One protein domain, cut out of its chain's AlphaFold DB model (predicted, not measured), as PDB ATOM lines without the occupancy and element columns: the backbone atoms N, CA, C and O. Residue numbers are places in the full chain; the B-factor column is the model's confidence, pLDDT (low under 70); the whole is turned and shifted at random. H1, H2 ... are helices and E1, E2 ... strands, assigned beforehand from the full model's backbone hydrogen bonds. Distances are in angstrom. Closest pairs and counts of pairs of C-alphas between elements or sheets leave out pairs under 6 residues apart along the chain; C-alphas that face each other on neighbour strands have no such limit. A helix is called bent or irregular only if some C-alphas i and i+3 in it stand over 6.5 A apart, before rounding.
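This is residues 758 to 893 of the 900 residues of the protein "LysM peptidoglycan-binding domain-containing protein" of Sphingobacteriales bacterium UPWRP_1 (UniProt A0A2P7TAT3). A narrow, twisted sheet of three antiparallel strands, in the order E2 E1 E3, runs along a rod, with H1, H2 and the long arm H3b over one face. At the end of the rod away from H2, the helices H5 and H6 and the arm H3a form a small bundle, and H5 packs steeply on H3b. The 136 printed residues hold six named helices and three named strands, in the order E1 E2 H1 H2 E3 H3 H4 H5 H6, a mixed class of helices and strands. The whole is only just compact, close to loose, with a radius of gyration of the C-alphas of 16.9 A and spans of 52 by 25 by 25 A.

E1, residues 758 to 769, measures 32.9 A from C-alpha 758 at (-39.715, 26.414, -1.136). E3, residues 803 to 814, measures 30.8 A and bends by 58 degrees at residue 811; E2 is residues 776 to 781. H1 is residues 783 to 788 and H2 residues 792 to 799. H3, residues 822 to 854, was assigned as one helix by its hydrogen bonds but is bent, with C-alphas 834 and 837 9.4 A apart. Its arms are H3a, residues 822 to 834, 18.1 A, and H3b, residues 837 to 854, 25.5 A. H4 is residues 860 to 863, H5 868 to 878, and H6 881 to 892, ending with C-alpha 892 at (-39.829, -0.258, -1.088).

E1 is antiparallel to E3, with N 763 and O 808 2.9 A apart, and to E2, its hairpin partner, with N 780 and O 766 2.8 A apart. E2, H1 H2 and E3 form a split strand-helix-strand unit, E1 standing between the two strands, with a right-handed crossover. H1 and H2 on one face make two layers with the sheet, and H3b is on the same face, 7.3 A over it, along E1 at 11 degrees on the local plane; the closest C-alphas, Leu 759 and Thr 845, are 6.1 A apart. H3b touches H5 with residues 843 to 851 alone, at a steep tilt of 68 degrees, only just short of about perpendicular; C-alphas 847 and 871 are closest, 5.2 A. H5 and H6 are a helical hairpin, closest at C-alphas 876 and 884, 4.5 A. H3a touches H6 at a shallow tilt of 20 degrees, opposite ways, with C-alphas 823 and 890 closest, 6.1 A. H4 is only just not on the sheet, with 4 pairs of C-alphas within 10 A. Every O i to N i+4 pair is within hydrogen-bond range in H1, H2, H3a, H3b, H5 and H6; H4 is too short for one.

The C-alphas farthest apart, those of Gln 800 and Val 833, are 52.1 A apart. The printed part has no cut and no long link. Its mean pLDDT is 93.8, and no printed residue is under 70.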
ATOM      1  N   LYS A 758     -40.845  25.743  -1.778       86.50
ATOM      2  CA  LYS A 758     -39.715  26.414  -1.136       86.50
ATOM      3  C   LYS A 758     -39.747  26.232   0.371       86.50
ATOM      4  O   LYS A 758     -40.778  26.462   1.003       86.50
ATOM      5  N   LEU A 759     -38.605  25.865   0.931       85.75
ATOM      6  CA  LEU A 759     -38.380  25.793   2.364       85.75
ATOM      7  C   LEU A 759     -38.202  27.201   2.935       85.75
ATOM      8  O   LEU A 759     -37.523  28.043   2.345       85.75
ATOM      9  N   ASN A 760     -38.789  27.409   4.111       85.19
ATOM     10  CA  ASN A 760     -38.533  28.548   4.982       85.19
ATOM     11  C   ASN A 760     -38.186  27.988   6.364       85.19
ATOM     12  O   ASN A 760     -39.063  27.737   7.186       85.19
ATOM     13  N   LEU A 761     -36.900  27.718   6.575       88.81
ATOM     14  CA  LEU A 761     -36.370  27.031   7.747       88.81
ATOM     15  C   LEU A 761     -35.238  27.859   8.361       88.81
ATOM     16  O   LEU A 761     -34.363  28.342   7.650       88.81
ATOM     17  N   SER A 762     -35.231  28.005   9.682       92.50
ATOM     18  CA  SER A 762     -34.130  28.612  10.432       92.50
ATOM     19  C   SER A 762     -33.855  27.734  11.643       92.50
ATOM     20  O   SER A 762     -34.717  27.603  12.511       92.50
ATOM     21  N   LEU A 763     -32.691  27.087  11.673       94.81
ATOM     22  CA  LEU A 763     -32.292  26.200  12.762       94.81
ATOM     23  C   LEU A 763     -31.119  26.805  13.531       94.81
ATOM     24  O   LEU A 763     -30.073  27.045  12.923       94.81
ATOM     25  N   PRO A 764     -31.221  26.995  14.860       96.75
ATOM     26  CA  PRO A 764     -30.063  27.370  15.654       96.75
ATOM     27  C   PRO A 764     -28.971  26.304  15.538       96.75
ATOM     28  O   PRO A 764     -29.243  25.104  15.556       96.75
ATOM     29  N   VAL A 765     -27.725  26.754  15.441       97.62
ATOM     30  CA  VAL A 765     -26.540  25.900  15.371       97.62
ATOM     31  C   VAL A 765     -25.568  26.336  16.456       97.62
ATOM     32  O   VAL A 765     -25.156  27.498  16.491       97.62
ATOM     33  N   VAL A 766     -25.168  25.396  17.308       97.94
ATOM     34  CA  VAL A 766     -24.121  25.580  18.316       97.94
ATOM     35  C   VAL A 766     -22.963  24.652  17.972       97.94
ATOM     36  O   VAL A 766     -23.139  23.440  17.900       97.94
ATOM     37  N   ARG A 767     -21.771  25.217  17.773       97.56
ATOM     38  CA  ARG A 767     -20.522  24.463  17.625       97.56
ATOM     39  C   ARG A 767     -19.685  24.631  18.883       97.56
ATOM     40  O   ARG A 767     -19.461  25.758  19.333       97.56
ATOM     41  N   VAL A 768     -19.223  23.515  19.432       97.56
ATOM     42  CA  VAL A 768     -18.248  23.490  20.521       97.56
ATOM     43  C   VAL A 768     -16.858  23.450  19.910       97.56
ATOM     44  O   VAL A 768     -16.588  22.643  19.022       97.56
ATOM     45  N   LEU A 769     -15.982  24.322  20.390       97.19
ATOM     46  CA  LEU A 769     -14.593  24.395  19.963       97.19
ATOM     47  C   LEU A 769     -13.700  23.643  20.957       97.19
ATOM     48  O   LEU A 769     -13.907  23.684  22.178       97.19
ATOM     49  N   ALA A 770     -12.667  22.985  20.444       95.56
ATOM     50  CA  ALA A 770     -11.600  22.400  21.240       95.56
ATOM     51  C   ALA A 770     -10.811  23.492  21.996       95.56
ATOM     52  O   ALA A 770     -11.096  24.690  21.908       95.56
ATOM     53  N   SER A 771      -9.823  23.084  22.794       92.81
ATOM     54  CA  SER A 771      -9.008  24.018  23.587       92.81
ATOM     55  C   SER A 771      -8.193  24.999  22.731       92.81
ATOM     56  O   SER A 771      -7.827  26.062  23.224       92.81
ATOM     57  N   ASP A 772      -7.952  24.672  21.456       93.56
ATOM     58  CA  ASP A 772      -7.313  25.543  20.459       93.56
ATOM     59  C   ASP A 772      -8.210  26.704  19.978       93.56
ATOM     60  O   ASP A 772      -7.717  27.636  19.348       93.56
ATOM     61  N   LYS A 773      -9.517  26.664  20.288       92.00
ATOM     62  CA  LYS A 773     -10.559  27.602  19.830       92.00
ATOM     63  C   LYS A 773     -10.709  27.697  18.302       92.00
ATOM     64  O   LYS A 773     -11.262  28.676  17.807       92.00
ATOM     65  N   ILE A 774     -10.254  26.685  17.565       90.62
ATOM     66  CA  ILE A 774     -10.306  26.620  16.094       90.62
ATOM     67  C   ILE A 774     -11.002  25.332  15.649       90.62
ATOM     68  O   ILE A 774     -11.898  25.372  14.804       90.62
ATOM     69  N   THR A 775     -10.630  24.190  16.228       94.19
ATOM     70  CA  THR A 775     -11.180  22.887  15.853       94.19
ATOM     71  C   THR A 775     -12.574  22.711  16.446       94.19
ATOM     72  O   THR A 775     -12.753  22.786  17.660       94.19
ATOM     73  N   VAL A 776     -13.574  22.437  15.607       95.31
ATOM     74  CA  VAL A 776     -14.928  22.085  16.061       95.31
ATOM     75  C   VAL A 776     -14.922  20.644  16.575       95.31
ATOM     76  O   VAL A 776     -14.649  19.724  15.807       95.31
ATOM     77  N   SER A 777     -15.213  20.448  17.864       94.56
ATOM     78  CA  SER A 777     -15.236  19.131  18.514       94.56
ATOM     79  C   SER A 777     -16.634  18.515  18.586       94.56
ATOM     80  O   SER A 777     -16.767  17.300  18.497       94.56
ATOM     81  N   GLU A 778     -17.672  19.340  18.745       96.25
ATOM     82  CA  GLU A 778     -19.075  18.909  18.777       96.25
ATOM     83  C   GLU A 778     -19.942  19.914  18.014       96.25
ATOM     84  O   GLU A 778     -19.634  21.110  17.948       96.25
ATOM     85  N   ILE A 779     -21.044  19.432  17.452       96.75
ATOM     86  CA  ILE A 779     -22.018  20.217  16.699       96.75
ATOM     87  C   ILE A 779     -23.398  19.863  17.245       96.75
ATOM     88  O   ILE A 779     -23.679  18.702  17.504       96.75
ATOM     89  N   TYR A 780     -24.251  20.868  17.408       97.12
ATOM     90  CA  TYR A 780     -25.653  20.706  17.769       97.12
ATOM     91  C   TYR A 780     -26.496  21.578  16.840       97.12
ATOM     92  O   TYR A 780     -26.175  22.752  16.630       97.12
ATOM     93  N   VAL A 781     -27.577  21.022  16.289       97.12
ATOM     94  CA  VAL A 781     -28.441  21.691  15.298       97.12
ATOM     95  C   VAL A 781     -29.913  21.600  15.723       97.12
ATOM     96  O   VAL A 781     -30.359  20.580  16.248       97.12
ATOM     97  N   GLY A 782     -30.680  22.671  15.514       95.50
ATOM     98  CA  GLY A 782     -32.122  22.708  15.774       95.50
ATOM     99  C   GLY A 782     -32.477  22.475  17.244       95.50
ATOM    100  O   GLY A 782     -31.865  23.056  18.142       95.50
ATOM    101  N   GLU A 783     -33.439  21.583  17.494       93.25
ATOM    102  CA  GLU A 783     -33.865  21.162  18.841       93.25
ATOM    103  C   GLU A 783     -32.687  20.749  19.747       93.25
ATOM    104  O   GLU A 783     -32.699  21.019  20.950       93.25
ATOM    105  N   GLN A 784     -31.624  20.160  19.182       95.00
ATOM    106  CA  GLN A 784     -30.456  19.749  19.957       95.00
ATOM    107  C   GLN A 784     -29.613  20.945  20.408       95.00
ATOM    108  O   GLN A 784     -29.103  20.944  21.528       95.00
ATOM    109  N   ALA A 785     -29.502  21.990  19.581       96.50
ATOM    110  CA  ALA A 785     -28.823  23.231  19.950       96.50
ATOM    111  C   ALA A 785     -29.571  23.947  21.086       96.50
ATOM    112  O   ALA A 785     -28.959  24.432  22.040       96.50
ATOM    113  N   GLU A 786     -30.903  23.965  21.026       95.19
ATOM    114  CA  GLU A 786     -31.760  24.528  22.073       95.19
ATOM    115  C   GLU A 786     -31.709  23.731  23.379       95.19
ATOM    116  O   GLU A 786     -31.708  24.322  24.462       95.19
ATOM    117  N   ALA A 787     -31.622  22.401  23.300       95.81
ATOM    118  CA  ALA A 787     -31.395  21.547  24.460       95.81
ATOM    119  C   ALA A 787     -29.987  21.748  25.050       95.81
ATOM    120  O   ALA A 787     -29.837  21.846  26.269       95.81
ATOM    121  N   TYR A 788     -28.953  21.863  24.210       97.00
ATOM    122  CA  TYR A 788     -27.571  22.064  24.649       97.00
ATOM    123  C   TYR A 788     -27.371  23.404  25.369       97.00
ATOM    124  O   TYR A 788     -26.738  23.439  26.423       97.00
ATOM    125  N   ARG A 789     -27.997  24.486  24.879       96.94
ATOM    126  CA  ARG A 789     -28.005  25.819  25.521       96.94
ATOM    127  C   ARG A 789     -28.481  25.820  26.978       96.94
ATOM    128  O   ARG A 789     -28.140  26.736  27.720       96.94
ATOM    129  N   LYS A 790     -29.267  24.819  27.392       96.81
ATOM    130  CA  LYS A 790     -29.802  24.677  28.759       96.81
ATOM    131  C   LYS A 790     -28.849  23.928  29.707       96.81
ATOM    132  O   LYS A 790     -29.121  23.862  30.901       96.81
ATOM    133  N   LYS A 791     -27.744  23.356  29.206       96.88
ATOM    134  CA  LYS A 791     -26.750  22.627  30.015       96.88
ATOM    135  C   LYS A 791     -25.752  23.593  30.662       96.88
ATOM    136  O   LYS A 791     -25.277  24.523  30.016       96.88
ATOM    137  N   SER A 792     -25.334  23.320  31.898       94.62
ATOM    138  CA  SER A 792     -24.288  24.096  32.593       94.62
ATOM    139  C   SER A 792     -22.968  24.153  31.810       94.62
ATOM    140  O   SER A 792     -22.343  25.210  31.729       94.62
ATOM    141  N   THR A 793     -22.594  23.050  31.151       95.88
ATOM    142  CA  THR A 793     -21.404  22.938  30.291       95.88
ATOM    143  C   THR A 793     -21.366  23.995  29.182       95.88
ATOM    144  O   THR A 793     -20.302  24.546  28.907       95.88
ATOM    145  N   TYR A 794     -22.516  24.330  28.581       97.38
ATOM    146  CA  TYR A 794     -22.604  25.376  27.560       97.38
ATOM    147  C   TYR A 794     -22.218  26.743  28.136       97.38
ATOM    148  O   TYR A 794     -21.409  27.446  27.536       97.38
ATOM    149  N   THR A 795     -22.716  27.100  29.325       95.75
ATOM    150  CA  THR A 795     -22.377  28.368  29.994       95.75
ATOM    151  C   THR A 795     -20.877  28.464  30.280       95.75
ATOM    152  O   THR A 795     -20.255  29.474  29.948       95.75
ATOM    153  N   THR A 796     -20.273  27.401  30.820       96.75
ATOM    154  CA  THR A 796     -18.829  27.345  31.099       96.75
ATOM    155  C   THR A 796     -17.993  27.475  29.823       96.75
ATOM    156  O   THR A 796     -17.071  28.287  29.765       96.75
ATOM    157  N   LEU A 797     -18.323  26.726  28.766       96.88
ATOM    158  CA  LEU A 797     -17.594  26.790  27.495       96.88
ATOM    159  C   LEU A 797     -17.802  28.132  26.776       96.88
ATOM    160  O   LEU A 797     -16.873  28.638  26.145       96.88
ATOM    161  N   LYS A 798     -18.979  28.755  26.913       96.19
ATOM    162  CA  LYS A 798     -19.257  30.091  26.370       96.19
ATOM    163  C   LYS A 798     -18.413  31.163  27.060       96.19
ATOM    164  O   LYS A 798     -17.809  31.976  26.367       96.19
ATOM    165  N   GLN A 799     -18.272  31.109  28.387       95.69
ATOM    166  CA  GLN A 799     -17.357  31.981  29.142       95.69
ATOM    167  C   GLN A 799     -15.882  31.780  28.746       95.69
ATOM    168  O   GLN A 799     -15.123  32.742  28.693       95.69
ATOM    169  N   GLN A 800     -15.474  30.555  28.398       95.94
ATOM    170  CA  GLN A 800     -14.123  30.259  27.895       95.94
ATOM    171  C   GLN A 800     -13.881  30.724  26.439       95.94
ATOM    172  O   GLN A 800     -12.756  30.618  25.936       95.94
ATOM    173  N   GLY A 801     -14.906  31.226  25.740       95.75
ATOM    174  CA  GLY A 801     -14.835  31.566  24.316       95.75
ATOM    175  C   GLY A 801     -14.722  30.337  23.406       95.75
ATOM    176  O   GLY A 801     -14.071  30.402  22.370       95.75
ATOM    177  N   ARG A 802     -15.303  29.203  23.821       97.38
ATOM    178  CA  ARG A 802     -15.273  27.904  23.119       97.38
ATOM    179  C   ARG A 802     -16.626  27.502  22.519       97.38
ATOM    180  O   ARG A 802     -16.845  26.336  22.205       97.38
ATOM    181  N   ILE A 803     -17.539  28.457  22.372       97.88
ATOM    182  CA  ILE A 803     -18.855  28.269  21.757       97.88
ATOM    183  C   ILE A 803     -18.981  29.226  20.576       97.88
ATOM    184  O   ILE A 803     -18.839  30.436  20.745       97.88
ATOM    185  N   GLN A 804     -19.298  28.683  19.402       96.88
ATOM    186  CA  GLN A 804     -19.679  29.453  18.222       96.88
ATOM    187  C   GLN A 804     -21.161  29.207  17.927       96.88
ATOM    188  O   GLN A 804     -21.575  28.073  17.682       96.88
ATOM    189  N   GLU A 805     -21.964  30.271  17.928       95.69
ATOM    190  CA  GLU A 805     -23.389  30.203  17.593       95.69
ATOM    191  C   GLU A 805     -23.647  30.787  16.203       95.69
ATOM    192  O   GLU A 805     -23.117  31.836  15.846       95.69
ATOM    193  N   THR A 806     -24.472  30.099  15.417       94.81
ATOM    194  CA  THR A 806     -24.916  30.520  14.078       94.81
ATOM    195  C   THR A 806     -26.368  30.069  13.855       94.81
ATOM    196  O   THR A 806     -26.965  29.450  14.739       94.81
ATOM    197  N   SER A 807     -26.944  30.352  12.685       92.25
ATOM    198  CA  SER A 807     -28.183  29.712  12.228       92.25
ATOM    199  C   SER A 807     -27.966  29.065  10.865       92.25
ATOM    200  O   SER A 807     -27.335  29.663   9.989       92.25
ATOM    201  N   LEU A 808     -28.512  27.867  10.675       91.88
ATOM    202  CA  LEU A 808     -28.752  27.309   9.352       91.88
ATOM    203  C   LEU A 808     -30.080  27.877   8.843       91.88
ATOM    204  O   LEU A 808     -31.152  27.382   9.188       91.88
ATOM    205  N   SER A 809     -29.985  28.923   8.027       88.56
ATOM    206  CA  SER A 809     -31.135  29.595   7.426       88.56
ATOM    207  C   SER A 809     -31.306  29.188   5.962       88.56
ATOM    208  O   SER A 809     -30.410  29.398   5.145       88.56
ATOM    209  N   LEU A 810     -32.478  28.650   5.640       85.12
ATOM    210  CA  LEU A 810     -32.973  28.366   4.297       85.12
ATOM    211  C   LEU A 810     -34.208  29.241   4.083       85.12
ATOM    212  O   LEU A 810     -35.299  28.892   4.526       85.12
ATOM    213  N   SER A 811     -34.037  30.406   3.467       82.31
ATOM    214  CA  SER A 811     -35.150  31.299   3.144       82.31
ATOM    215  C   SER A 811     -35.379  31.244   1.646       82.31
ATOM    216  O   SER A 811     -34.457  31.528   0.879       82.31
ATOM    217  N   ASN A 812     -36.595  30.889   1.221       80.62
ATOM    218  CA  ASN A 812     -36.972  30.833  -0.195       80.62
ATOM    219  C   ASN A 812     -36.150  29.804  -1.027       80.62
ATOM    220  O   ASN A 812     -36.148  29.878  -2.257       80.62
ATOM    221  N   ASN A 813     -35.475  28.836  -0.385       84.06
ATOM    222  CA  ASN A 813     -34.702  27.769  -1.045       84.06
ATOM    223  C   ASN A 813     -35.633  26.674  -1.605       84.06
ATOM    224  O   ASN A 813     -36.480  26.183  -0.857       84.06
ATOM    225  N   PRO A 814     -35.484  26.218  -2.862       87.81
ATOM    226  CA  PRO A 814     -36.270  25.100  -3.390       87.81
ATOM    227  C   PRO A 814     -36.021  23.796  -2.619       87.81
ATOM    228  O   PRO A 814     -34.873  23.454  -2.338       87.81
ATOM    229  N   VAL A 815     -37.068  23.002  -2.364       89.75
ATOM    230  CA  VAL A 815     -36.931  21.644  -1.786       89.75
ATOM    231  C   VAL A 815     -36.001  20.769  -2.641       89.75
ATOM    232  O   VAL A 815     -35.198  20.004  -2.107       89.75
ATOM    233  N   LEU A 816     -36.036  20.962  -3.964       89.00
ATOM    234  CA  LEU A 816     -35.188  20.270  -4.943       89.00
ATOM    235  C   LEU A 816     -33.682  20.560  -4.825       89.00
ATOM    236  O   LEU A 816     -32.870  19.887  -5.455       89.00
ATOM    237  N   GLU A 817     -33.267  21.538  -4.017       87.31
ATOM    238  CA  GLU A 817     -31.848  21.715  -3.689       87.31
ATOM    239  C   GLU A 817     -31.321  20.559  -2.808       87.31
ATOM    240  O   GLU A 817     -30.133  20.221  -2.859       87.31
ATOM    241  N   PHE A 818     -32.217  19.923  -2.045       90.75
ATOM    242  CA  PHE A 818     -31.917  18.896  -1.042       90.75
ATOM    243  C   PHE A 818     -32.495  17.522  -1.403       90.75
ATOM    244  O   PHE A 818     -31.867  16.509  -1.084       90.75
ATOM    245  N   ILE A 819     -33.649  17.503  -2.081       94.25
ATOM    246  CA  ILE A 819     -34.409  16.312  -2.481       94.25
ATOM    247  C   ILE A 819     -34.323  16.133  -4.004       94.25
ATOM    248  O   ILE A 819     -34.946  16.887  -4.750       94.25
ATOM    249  N   ARG A 820     -33.522  15.173  -4.476       90.38
ATOM    250  CA  ARG A 820     -33.195  14.986  -5.903       90.38
ATOM    251  C   ARG A 820     -33.292  13.547  -6.402       90.38
ATOM    252  O   ARG A 820     -33.317  13.349  -7.614       90.38
ATOM    253  N   SER A 821     -33.343  12.565  -5.504       93.69
ATOM    254  CA  SER A 821     -33.501  11.160  -5.884       93.69
ATOM    255  C   SER A 821     -34.867  10.898  -6.519       93.69
ATOM    256  O   SER A 821     -35.819  11.661  -6.327       93.69
ATOM    257  N   GLU A 822     -34.990   9.792  -7.255       95.50
ATOM    258  CA  GLU A 822     -36.268   9.409  -7.864       95.50
ATOM    259  C   GLU A 822     -37.319   9.156  -6.774       95.50
ATOM    260  O   GLU A 822     -38.436   9.660  -6.885       95.50
ATOM    261  N   LYS A 823     -36.945   8.498  -5.665       97.25
ATOM    262  CA  LYS A 823     -37.818   8.328  -4.487       97.25
ATOM    263  C   LYS A 823     -38.202   9.660  -3.837       97.25
ATOM    264  O   LYS A 823     -39.376   9.878  -3.548       97.25
ATOM    265  N   GLY A 824     -37.247  10.573  -3.664       96.81
ATOM    266  CA  GLY A 824     -37.481  11.894  -3.075       96.81
ATOM    267  C   GLY A 824     -38.443  12.760  -3.889       96.81
ATOM    268  O   GLY A 824     -39.387  13.328  -3.338       96.81
ATOM    269  N   ILE A 825     -38.247  12.825  -5.208       95.88
ATOM    270  CA  ILE A 825     -39.129  13.576  -6.114       95.88
ATOM    271  C   ILE A 825     -40.496  12.887  -6.253       95.88
ATOM    272  O   ILE A 825     -41.511  13.580  -6.327       95.88
ATOM    273  N   THR A 826     -40.553  11.552  -6.208       97.25
ATOM    274  CA  THR A 826     -41.825  10.808  -6.165       97.25
ATOM    275  C   THR A 826     -42.612  11.152  -4.908       97.25
ATOM    276  O   THR A 826     -43.748  11.596  -5.034       97.25
ATOM    277  N   ALA A 827     -42.008  11.079  -3.717       97.44
ATOM    278  CA  ALA A 827     -42.662  11.468  -2.464       97.44
ATOM    279  C   ALA A 827     -43.150  12.930  -2.479       97.44
ATOM    280  O   ALA A 827     -44.250  13.230  -2.016       97.44
ATOM    281  N   LEU A 828     -42.369  13.847  -3.064       95.69
ATOM    282  CA  LEU A 828     -42.738  15.260  -3.202       95.69
ATOM    283  C   LEU A 828     -43.991  15.463  -4.076       95.69
ATOM    284  O   LEU A 828     -44.866  16.259  -3.727       95.69
ATOM    285  N   ILE A 829     -44.091  14.740  -5.194       94.38
ATOM    286  CA  ILE A 829     -45.254  14.782  -6.094       94.38
ATOM    287  C   ILE A 829     -46.455  14.075  -5.455       94.38
ATOM    288  O   ILE A 829     -47.541  14.650  -5.419       94.38
ATOM    289  N   ASP A 830     -46.252  12.878  -4.906       95.06
ATOM    290  CA  ASP A 830     -47.273  12.030  -4.284       95.06
ATOM    291  C   ASP A 830     -48.035  12.764  -3.174       95.06
ATOM    292  O   ASP A 830     -49.260  12.913  -3.224       95.06
ATOM    293  N   ILE A 831     -47.300  13.347  -2.222       94.38
ATOM    294  CA  ILE A 831     -47.889  14.122  -1.127       94.38
ATOM    295  C   ILE A 831     -48.574  15.386  -1.672       94.38
ATOM    296  O   ILE A 831     -49.606  15.793  -1.138       94.38
ATOM    297  N   THR A 832     -48.090  15.979  -2.769       90.69
ATOM    298  CA  THR A 832     -48.756  17.144  -3.380       90.69
ATOM    299  C   THR A 832     -50.102  16.776  -4.009       90.69
ATOM    300  O   THR A 832     -51.050  17.548  -3.857       90.69
ATOM    301  N   VAL A 833     -50.222  15.602  -4.642       87.88
ATOM    302  CA  VAL A 833     -51.507  15.062  -5.131       87.88
ATOM    303  C   VAL A 833     -52.465  14.787  -3.963       87.88
ATOM    304  O   VAL A 833     -53.631  15.170  -4.011       87.88
ATOM    305  N   ASN A 834     -51.960  14.187  -2.881       85.44
ATOM    306  CA  ASN A 834     -52.784  13.650  -1.790       85.44
ATOM    307  C   ASN A 834     -53.141  14.665  -0.686       85.44
ATOM    308  O   ASN A 834     -54.175  14.534  -0.030       85.44
ATOM    309  N   GLN A 835     -52.281  15.652  -0.426       83.62
ATOM    310  CA  GLN A 835     -52.349  16.543   0.745       83.62
ATOM    311  C   GLN A 835     -52.216  18.037   0.388       83.62
ATOM    312  O   GLN A 835     -52.354  18.884   1.273       83.62
ATOM    313  N   TRP A 836     -52.002  18.371  -0.888       84.75
ATOM    314  CA  TRP A 836     -51.724  19.717  -1.404       84.75
ATOM    315  C   TRP A 836     -50.396  20.347  -0.938       84.75
ATOM    316  O   TRP A 836     -49.741  19.947   0.031       84.75
ATOM    317  N   ILE A 837     -50.000  21.385  -1.677       86.06
ATOM    318  CA  ILE A 837     -48.703  22.079  -1.627       86.06
ATOM    319  C   ILE A 837     -48.319  22.511  -0.199       86.06
ATOM    320  O   ILE A 837     -47.190  22.287   0.232       86.06
ATOM    321  N   ASN A 838     -49.257  23.086   0.563       86.56
ATOM    322  CA  ASN A 838     -48.979  23.624   1.901       86.56
ATOM    323  C   ASN A 838     -48.652  22.527   2.928       86.56
ATOM    324  O   ASN A 838     -47.718  22.683   3.715       86.56
ATOM    325  N   LYS A 839     -49.376  21.398   2.909       91.19
ATOM    326  CA  LYS A 839     -49.045  20.258   3.777       91.19
ATOM    327  C   LYS A 839     -47.756  19.582   3.326       91.19
ATOM    328  O   LYS A 839     -46.936  19.254   4.174       91.19
ATOM    329  N   THR A 840     -47.542  19.446   2.016       93.00
ATOM    330  CA  THR A 840     -46.284  18.923   1.459       93.00
ATOM    331  C   THR A 840     -45.086  19.732   1.957       93.00
ATOM    332  O   THR A 840     -44.136  19.165   2.492       93.00
ATOM    333  N   ASN A 841     -45.162  21.064   1.876       92.69
ATOM    334  CA  ASN A 841     -44.146  21.966   2.415       92.69
ATOM    335  C   ASN A 841     -43.896  21.711   3.912       92.69
ATOM    336  O   ASN A 841     -42.747  21.566   4.325       92.69
ATOM    337  N   SER A 842     -44.963  21.585   4.709       93.50
ATOM    338  CA  SER A 842     -44.865  21.295   6.143       93.50
ATOM    339  C   SER A 842     -44.165  19.961   6.433       93.50
ATOM    340  O   SER A 842     -43.228  19.935   7.232       93.50
ATOM    341  N   PHE A 843     -44.547  18.875   5.749       96.12
ATOM    342  CA  PHE A 843     -43.920  17.556   5.897       96.12
ATOM    343  C   PHE A 843     -42.419  17.598   5.575       96.12
ATOM    344  O   PHE A 843     -41.602  17.190   6.401       96.12
ATOM    345  N   PHE A 844     -42.036  18.150   4.419       95.75
ATOM    346  CA  PHE A 844     -40.625  18.246   4.032       95.75
ATOM    347  C   PHE A 844     -39.827  19.203   4.925       95.75
ATOM    348  O   PHE A 844     -38.692  18.887   5.273       95.75
ATOM    349  N   THR A 845     -40.403  20.330   5.354       94.00
ATOM    350  CA  THR A 845     -39.736  21.266   6.276       94.00
ATOM    351  C   THR A 845     -39.455  20.607   7.627       94.00
ATOM    352  O   THR A 845     -38.326  20.676   8.109       94.00
ATOM    353  N   GLN A 846     -40.441  19.916   8.212       95.12
ATOM    354  CA  GLN A 846     -40.272  19.194   9.479       95.12
ATOM    355  C   GLN A 846     -39.256  18.051   9.356       95.12
ATOM    356  O   GLN A 846     -38.374  17.918  10.204       95.12
ATOM    357  N   ALA A 847     -39.330  17.259   8.285       97.12
ATOM    358  CA  ALA A 847     -38.427  16.134   8.072       97.12
ATOM    359  C   ALA A 847     -36.979  16.569   7.825       97.12
ATOM    360  O   ALA A 847     -36.064  16.063   8.474       97.12
ATOM    361  N   ILE A 848     -36.756  17.561   6.959       96.25
ATOM    362  CA  ILE A 848     -35.418  18.117   6.716       96.25
ATOM    363  C   ILE A 848     -34.859  18.731   8.006       96.25
ATOM    364  O   ILE A 848     -33.691  18.507   8.318       96.25
ATOM    365  N   ALA A 849     -35.686  19.423   8.797       95.31
ATOM    366  CA  ALA A 849     -35.276  19.958  10.091       95.31
ATOM    367  C   ALA A 849     -34.855  18.862  11.082       95.31
ATOM    368  O   ALA A 849     -33.794  18.964  11.703       95.31
ATOM    369  N   LYS A 850     -35.654  17.793  11.199       96.19
ATOM    370  CA  LYS A 850     -35.382  16.679  12.112       96.19
ATOM    371  C   LYS A 850     -34.124  15.910  11.723       96.19
ATOM    372  O   LYS A 850     -33.293  15.635  12.585       96.19
ATOM    373  N   ILE A 851     -33.951  15.598  10.439       96.81
ATOM    374  CA  ILE A 851     -32.767  14.876   9.961       96.81
ATOM    375  C   ILE A 851     -31.512  15.755  10.049       96.81
ATOM    376  O   ILE A 851     -30.463  15.249  10.442       96.81
ATOM    377  N   ALA A 852     -31.606  17.067   9.796       95.50
ATOM    378  CA  ALA A 852     -30.489  17.989  10.013       95.50
ATOM    379  C   ALA A 852     -30.046  18.044  11.483       95.50
ATOM    380  O   ALA A 852     -28.846  18.009  11.752       95.50
ATOM    381  N   ALA A 853     -31.005  18.066  12.418       94.69
ATOM    382  CA  ALA A 853     -30.753  17.983  13.855       94.69
ATOM    383  C   ALA A 853     -30.164  16.629  14.285       94.69
ATOM    384  O   ALA A 853     -29.279  16.593  15.127       94.69
ATOM    385  N   ALA A 854     -30.627  15.519  13.704       94.44
ATOM    386  CA  ALA A 854     -30.192  14.168  14.065       94.44
ATOM    387  C   ALA A 854     -28.874  13.710  13.404       94.44
ATOM    388  O   ALA A 854     -28.395  12.619  13.713       94.44
ATOM    389  N   THR A 855     -28.316  14.484  12.465       93.94
ATOM    390  CA  THR A 855     -27.094  14.129  11.711       93.94
ATOM    391  C   THR A 855     -26.111  15.298  11.539       93.94
ATOM    392  O   THR A 855     -25.293  15.300  10.620       93.94
ATOM    393  N   ASP A 856     -26.183  16.299  12.424       92.56
ATOM    394  CA  ASP A 856     -25.237  17.422  12.532       92.56
ATOM    395  C   ASP A 856     -25.002  18.202  11.219       92.56
ATOM    396  O   ASP A 856     -23.903  18.704  10.929       92.56
ATOM    397  N   LEU A 857     -26.059  18.321  10.403       94.06
ATOM    398  CA  LEU A 857     -26.042  19.029   9.118       94.06
ATOM    399  C   LEU A 857     -26.194  20.534   9.358       94.06
ATOM    400  O   LEU A 857     -27.209  21.145   9.060       94.06
ATOM    401  N   ASP A 858     -25.145  21.125   9.909       93.62
ATOM    402  CA  ASP A 858     -25.037  22.506  10.389       93.62
ATOM    403  C   ASP A 858     -24.785  23.578   9.309       93.62
ATOM    404  O   ASP A 858     -24.569  24.751   9.623       93.62
ATOM    405  N   THR A 859     -24.749  23.182   8.035       92.06
ATOM    406  CA  THR A 859     -24.479  24.057   6.886       92.06
ATOM    407  C   THR A 859     -25.275  23.607   5.664       92.06
ATOM    408  O   THR A 859     -25.498  22.414   5.460       92.06
ATOM    409  N   VAL A 860     -25.622  24.549   4.780       90.12
ATOM    410  CA  VAL A 860     -26.311  24.259   3.504       90.12
ATOM    411  C   VAL A 860     -25.521  23.250   2.655       90.12
ATOM    412  O   VAL A 860     -26.099  22.363   2.033       90.12
ATOM    413  N   ALA A 861     -24.184  23.324   2.675       90.88
ATOM    414  CA  ALA A 861     -23.313  22.399   1.950       90.88
ATOM    415  C   ALA A 861     -23.405  20.948   2.460       90.88
ATOM    416  O   ALA A 861     -23.409  20.023   1.645       90.88
ATOM    417  N   LYS A 862     -23.521  20.736   3.782       93.56
ATOM    418  CA  LYS A 862     -23.833  19.415   4.349       93.56
ATOM    419  C   LYS A 862     -25.276  19.008   4.049       93.56
ATOM    420  O   LYS A 862     -25.507  17.871   3.655       93.56
ATOM    421  N   LEU A 863     -26.232  19.934   4.146       92.62
ATOM    422  CA  LEU A 863     -27.649  19.646   3.908       92.62
ATOM    423  C   LEU A 863     -27.946  19.204   2.465       92.62
ATOM    424  O   LEU A 863     -28.778  18.332   2.249       92.62
ATOM    425  N   ARG A 864     -27.208  19.692   1.460       91.94
ATOM    426  CA  ARG A 864     -27.278  19.177   0.071       91.94
ATOM    427  C   ARG A 864     -26.912  17.688  -0.059       91.94
ATOM    428  O   ARG A 864     -27.207  17.078  -1.090       91.94
ATOM    429  N   LYS A 865     -26.278  17.106   0.966       93.12
ATOM    430  CA  LYS A 865     -25.935  15.680   1.098       93.12
ATOM    431  C   LYS A 865     -26.857  14.930   2.076       93.12
ATOM    432  O   LYS A 865     -26.527  13.811   2.452       93.12
ATOM    433  N   ILE A 866     -27.986  15.526   2.480       94.56
ATOM    434  CA  ILE A 866     -28.977  14.895   3.364       94.56
ATOM    435  C   ILE A 866     -29.415  13.526   2.833       94.56
ATOM    436  O   ILE A 866     -29.607  13.348   1.627       94.56
ATOM    437  N   ASP A 867     -29.590  12.577   3.742       95.19
ATOM    438  CA  ASP A 867     -30.121  11.251   3.452       95.19
ATOM    439  C   ASP A 867     -31.632  11.345   3.172       95.19
ATOM    440  O   ASP A 867     -32.442  11.519   4.084       95.19
ATOM    441  N   GLU A 868     -32.010  11.278   1.893       95.81
ATOM    442  CA  GLU A 868     -33.407  11.411   1.458       95.81
ATOM    443  C   GLU A 868     -34.277  10.237   1.909       95.81
ATOM    444  O   GLU A 868     -35.462  10.440   2.161       95.81
ATOM    445  N   PHE A 869     -33.701   9.044   2.093       95.50
ATOM    446  CA  PHE A 869     -34.435   7.893   2.617       95.50
ATOM    447  C   PHE A 869     -34.941   8.196   4.030       95.50
ATOM    448  O   PHE A 869     -36.118   8.001   4.322       95.50
ATOM    449  N   LYS A 870     -34.089   8.776   4.887       96.75
ATOM    450  CA  LYS A 870     -34.478   9.204   6.242       96.75
ATOM    451  C   LYS A 870     -35.473  10.361   6.252       96.75
ATOM    452  O   LYS A 870     -36.288  10.439   7.165       96.75
ATOM    453  N   VAL A 871     -35.430  11.256   5.260       97.81
ATOM    454  CA  VAL A 871     -36.443  12.315   5.112       97.81
ATOM    455  C   VAL A 871     -37.809  11.694   4.808       97.81
ATOM    456  O   VAL A 871     -38.771  11.995   5.507       97.81
ATOM    457  N   ILE A 872     -37.890  10.796   3.821       98.00
ATOM    458  CA  ILE A 872     -39.140  10.120   3.437       98.00
ATOM    459  C   ILE A 872     -39.652   9.229   4.579       98.00
ATOM    460  O   ILE A 872     -40.837   9.279   4.905       98.00
ATOM    461  N   ASP A 873     -38.775   8.471   5.244       98.00
ATOM    462  CA  ASP A 873     -39.148   7.631   6.388       98.00
ATOM    463  C   ASP A 873     -39.628   8.452   7.594       98.00
ATOM    464  O   ASP A 873     -40.575   8.060   8.271       98.00
ATOM    465  N   TYR A 874     -39.065   9.639   7.842       98.25
ATOM    466  CA  TYR A 874     -39.619  10.519   8.869       98.25
ATOM    467  C   TYR A 874     -41.004  11.057   8.480       98.25
ATOM    468  O   TYR A 874     -41.901  11.066   9.321       98.25
ATOM    469  N   ILE A 875     -41.216  11.439   7.211       98.12
ATOM    470  CA  ILE A 875     -42.544  11.841   6.708       98.12
ATOM    471  C   ILE A 875     -43.555  10.699   6.870       98.12
ATOM    472  O   ILE A 875     -44.673  10.944   7.319       98.12
ATOM    473  N   ARG A 876     -43.149   9.457   6.573       97.81
ATOM    474  CA  ARG A 876     -43.934   8.245   6.830       97.81
ATOM    475  C   ARG A 876     -44.363   8.185   8.297       97.81
ATOM    476  O   ARG A 876     -45.553   8.113   8.569       97.81
ATOM    477  N   GLN A 877     -43.417   8.280   9.235       97.38
ATOM    478  CA  GLN A 877     -43.679   8.181  10.679       97.38
ATOM    479  C   GLN A 877     -44.640   9.256  11.222       97.38
ATOM    480  O   GLN A 877     -45.409   8.962  12.135       97.38
ATOM    481  N   ILE A 878     -44.611  10.485  10.687       95.31
ATOM    482  CA  ILE A 878     -45.497  11.588  11.123       95.31
ATOM    483  C   ILE A 878     -46.794  11.708  10.303       95.31
ATOM    484  O   ILE A 878     -47.620  12.581  10.577       95.31
ATOM    485  N   GLY A 879     -46.965  10.875   9.276       92.69
ATOM    486  CA  GLY A 879     -48.144  10.850   8.418       92.69
ATOM    487  C   GLY A 879     -49.351  10.156   9.054       92.69
ATOM    488  O   GLY A 879     -49.225   9.372   9.995       92.69
ATOM    489  N   ASP A 880     -50.537  10.410   8.493       93.25
ATOM    490  CA  ASP A 880     -51.710   9.556   8.712       93.25
ATOM    491  C   ASP A 880     -51.514   8.167   8.064       93.25
ATOM    492  O   ASP A 880     -50.539   7.942   7.348       93.25
ATOM    493  N   GLY A 881     -52.435   7.222   8.290       92.00
ATOM    494  CA  GLY A 881     -52.313   5.855   7.758       92.00
ATOM    495  C   GLY A 881     -52.144   5.778   6.231       92.00
ATOM    496  O   GLY A 881     -51.395   4.934   5.748       92.00
ATOM    497  N   ARG A 882     -52.753   6.704   5.471       88.25
ATOM    498  CA  ARG A 882     -52.606   6.779   4.005       88.25
ATOM    499  C   ARG A 882     -51.208   7.267   3.624       88.25
ATOM    500  O   ARG A 882     -50.604   6.726   2.706       88.25
ATOM    501  N   ILE A 883     -50.671   8.266   4.324       93.50
ATOM    502  CA  ILE A 883     -49.298   8.745   4.094       93.50
ATOM    503  C   ILE A 883     -48.259   7.714   4.553       93.50
ATOM    504  O   ILE A 883     -47.251   7.536   3.871       93.50
ATOM    505  N   GLN A 884     -48.514   6.987   5.643       95.00
ATOM    506  CA  GLN A 884     -47.668   5.882   6.103       95.00
ATOM    507  C   GLN A 884     -47.530   4.794   5.032       95.00
ATOM    508  O   GLN A 884     -46.413   4.433   4.670       95.00
ATOM    509  N   GLU A 885     -48.648   4.314   4.490       94.81
ATOM    510  CA  GLU A 885     -48.660   3.300   3.433       94.81
ATOM    511  C   GLU A 885     -47.958   3.797   2.159       94.81
ATOM    512  O   GLU A 885     -47.047   3.148   1.651       94.81
ATOM    513  N   ARG A 886     -48.308   4.994   1.670       94.69
ATOM    514  CA  ARG A 886     -47.753   5.523   0.413       94.69
ATOM    515  C   ARG A 886     -46.256   5.807   0.492       94.69
ATOM    516  O   ARG A 886     -45.525   5.482  -0.440       94.69
ATOM    517  N   MET A 887     -45.770   6.363   1.605       97.56
ATOM    518  CA  MET A 887     -44.330   6.568   1.783       97.56
ATOM    519  C   MET A 887     -43.587   5.238   1.948       97.56
ATOM    520  O   MET A 887     -42.477   5.123   1.438       97.56
ATOM    521  N   GLN A 888     -44.189   4.224   2.585       97.00
ATOM    522  CA  GLN A 888     -43.616   2.873   2.635       97.00
ATOM    523  C   GLN A 888     -43.472   2.282   1.224       97.00
ATOM    524  O   GLN A 888     -42.378   1.871   0.849       97.00
ATOM    525  N   ASN A 889     -44.523   2.352   0.404       95.81
ATOM    526  CA  ASN A 889     -44.499   1.852  -0.974       95.81
ATOM    527  C   ASN A 889     -43.400   2.530  -1.819       95.81
ATOM    528  O   ASN A 889     -42.688   1.854  -2.561       95.81
ATOM    529  N   ILE A 890     -43.192   3.846  -1.665       96.94
ATOM    530  CA  ILE A 890     -42.103   4.576  -2.344       96.94
ATOM    531  C   ILE A 890     -40.720   4.157  -1.816       96.94
ATOM    532  O   ILE A 890     -39.768   4.073  -2.593       96.94
ATOM    533  N   LEU A 891     -40.581   3.891  -0.512       95.81
ATOM    534  CA  LEU A 891     -39.333   3.397   0.083       95.81
ATOM    535  C   LEU A 891     -38.988   1.979  -0.399       95.81
ATOM    536  O   LEU A 891     -37.805   1.705  -0.615       95.81
ATOM    537  N   ASP A 892     -39.990   1.139  -0.656       95.56
ATOM    538  CA  ASP A 892     -39.829  -0.258  -1.088       95.56
ATOM    539  C   ASP A 892     -39.778  -0.440  -2.620       95.56
ATOM    540  O   ASP A 892     -39.296  -1.467  -3.101       95.56
ATOM    541  N   ALA A 893     -40.198   0.563  -3.404       92.62
ATOM    542  CA  ALA A 893     -40.128   0.553  -4.869       92.62
ATOM    543  C   ALA A 893     -38.692   0.297  -5.373       92.62
ATOM    544  O   ALA A 893     -37.756   1.017  -5.013       92.62
TER     545      ALA A 893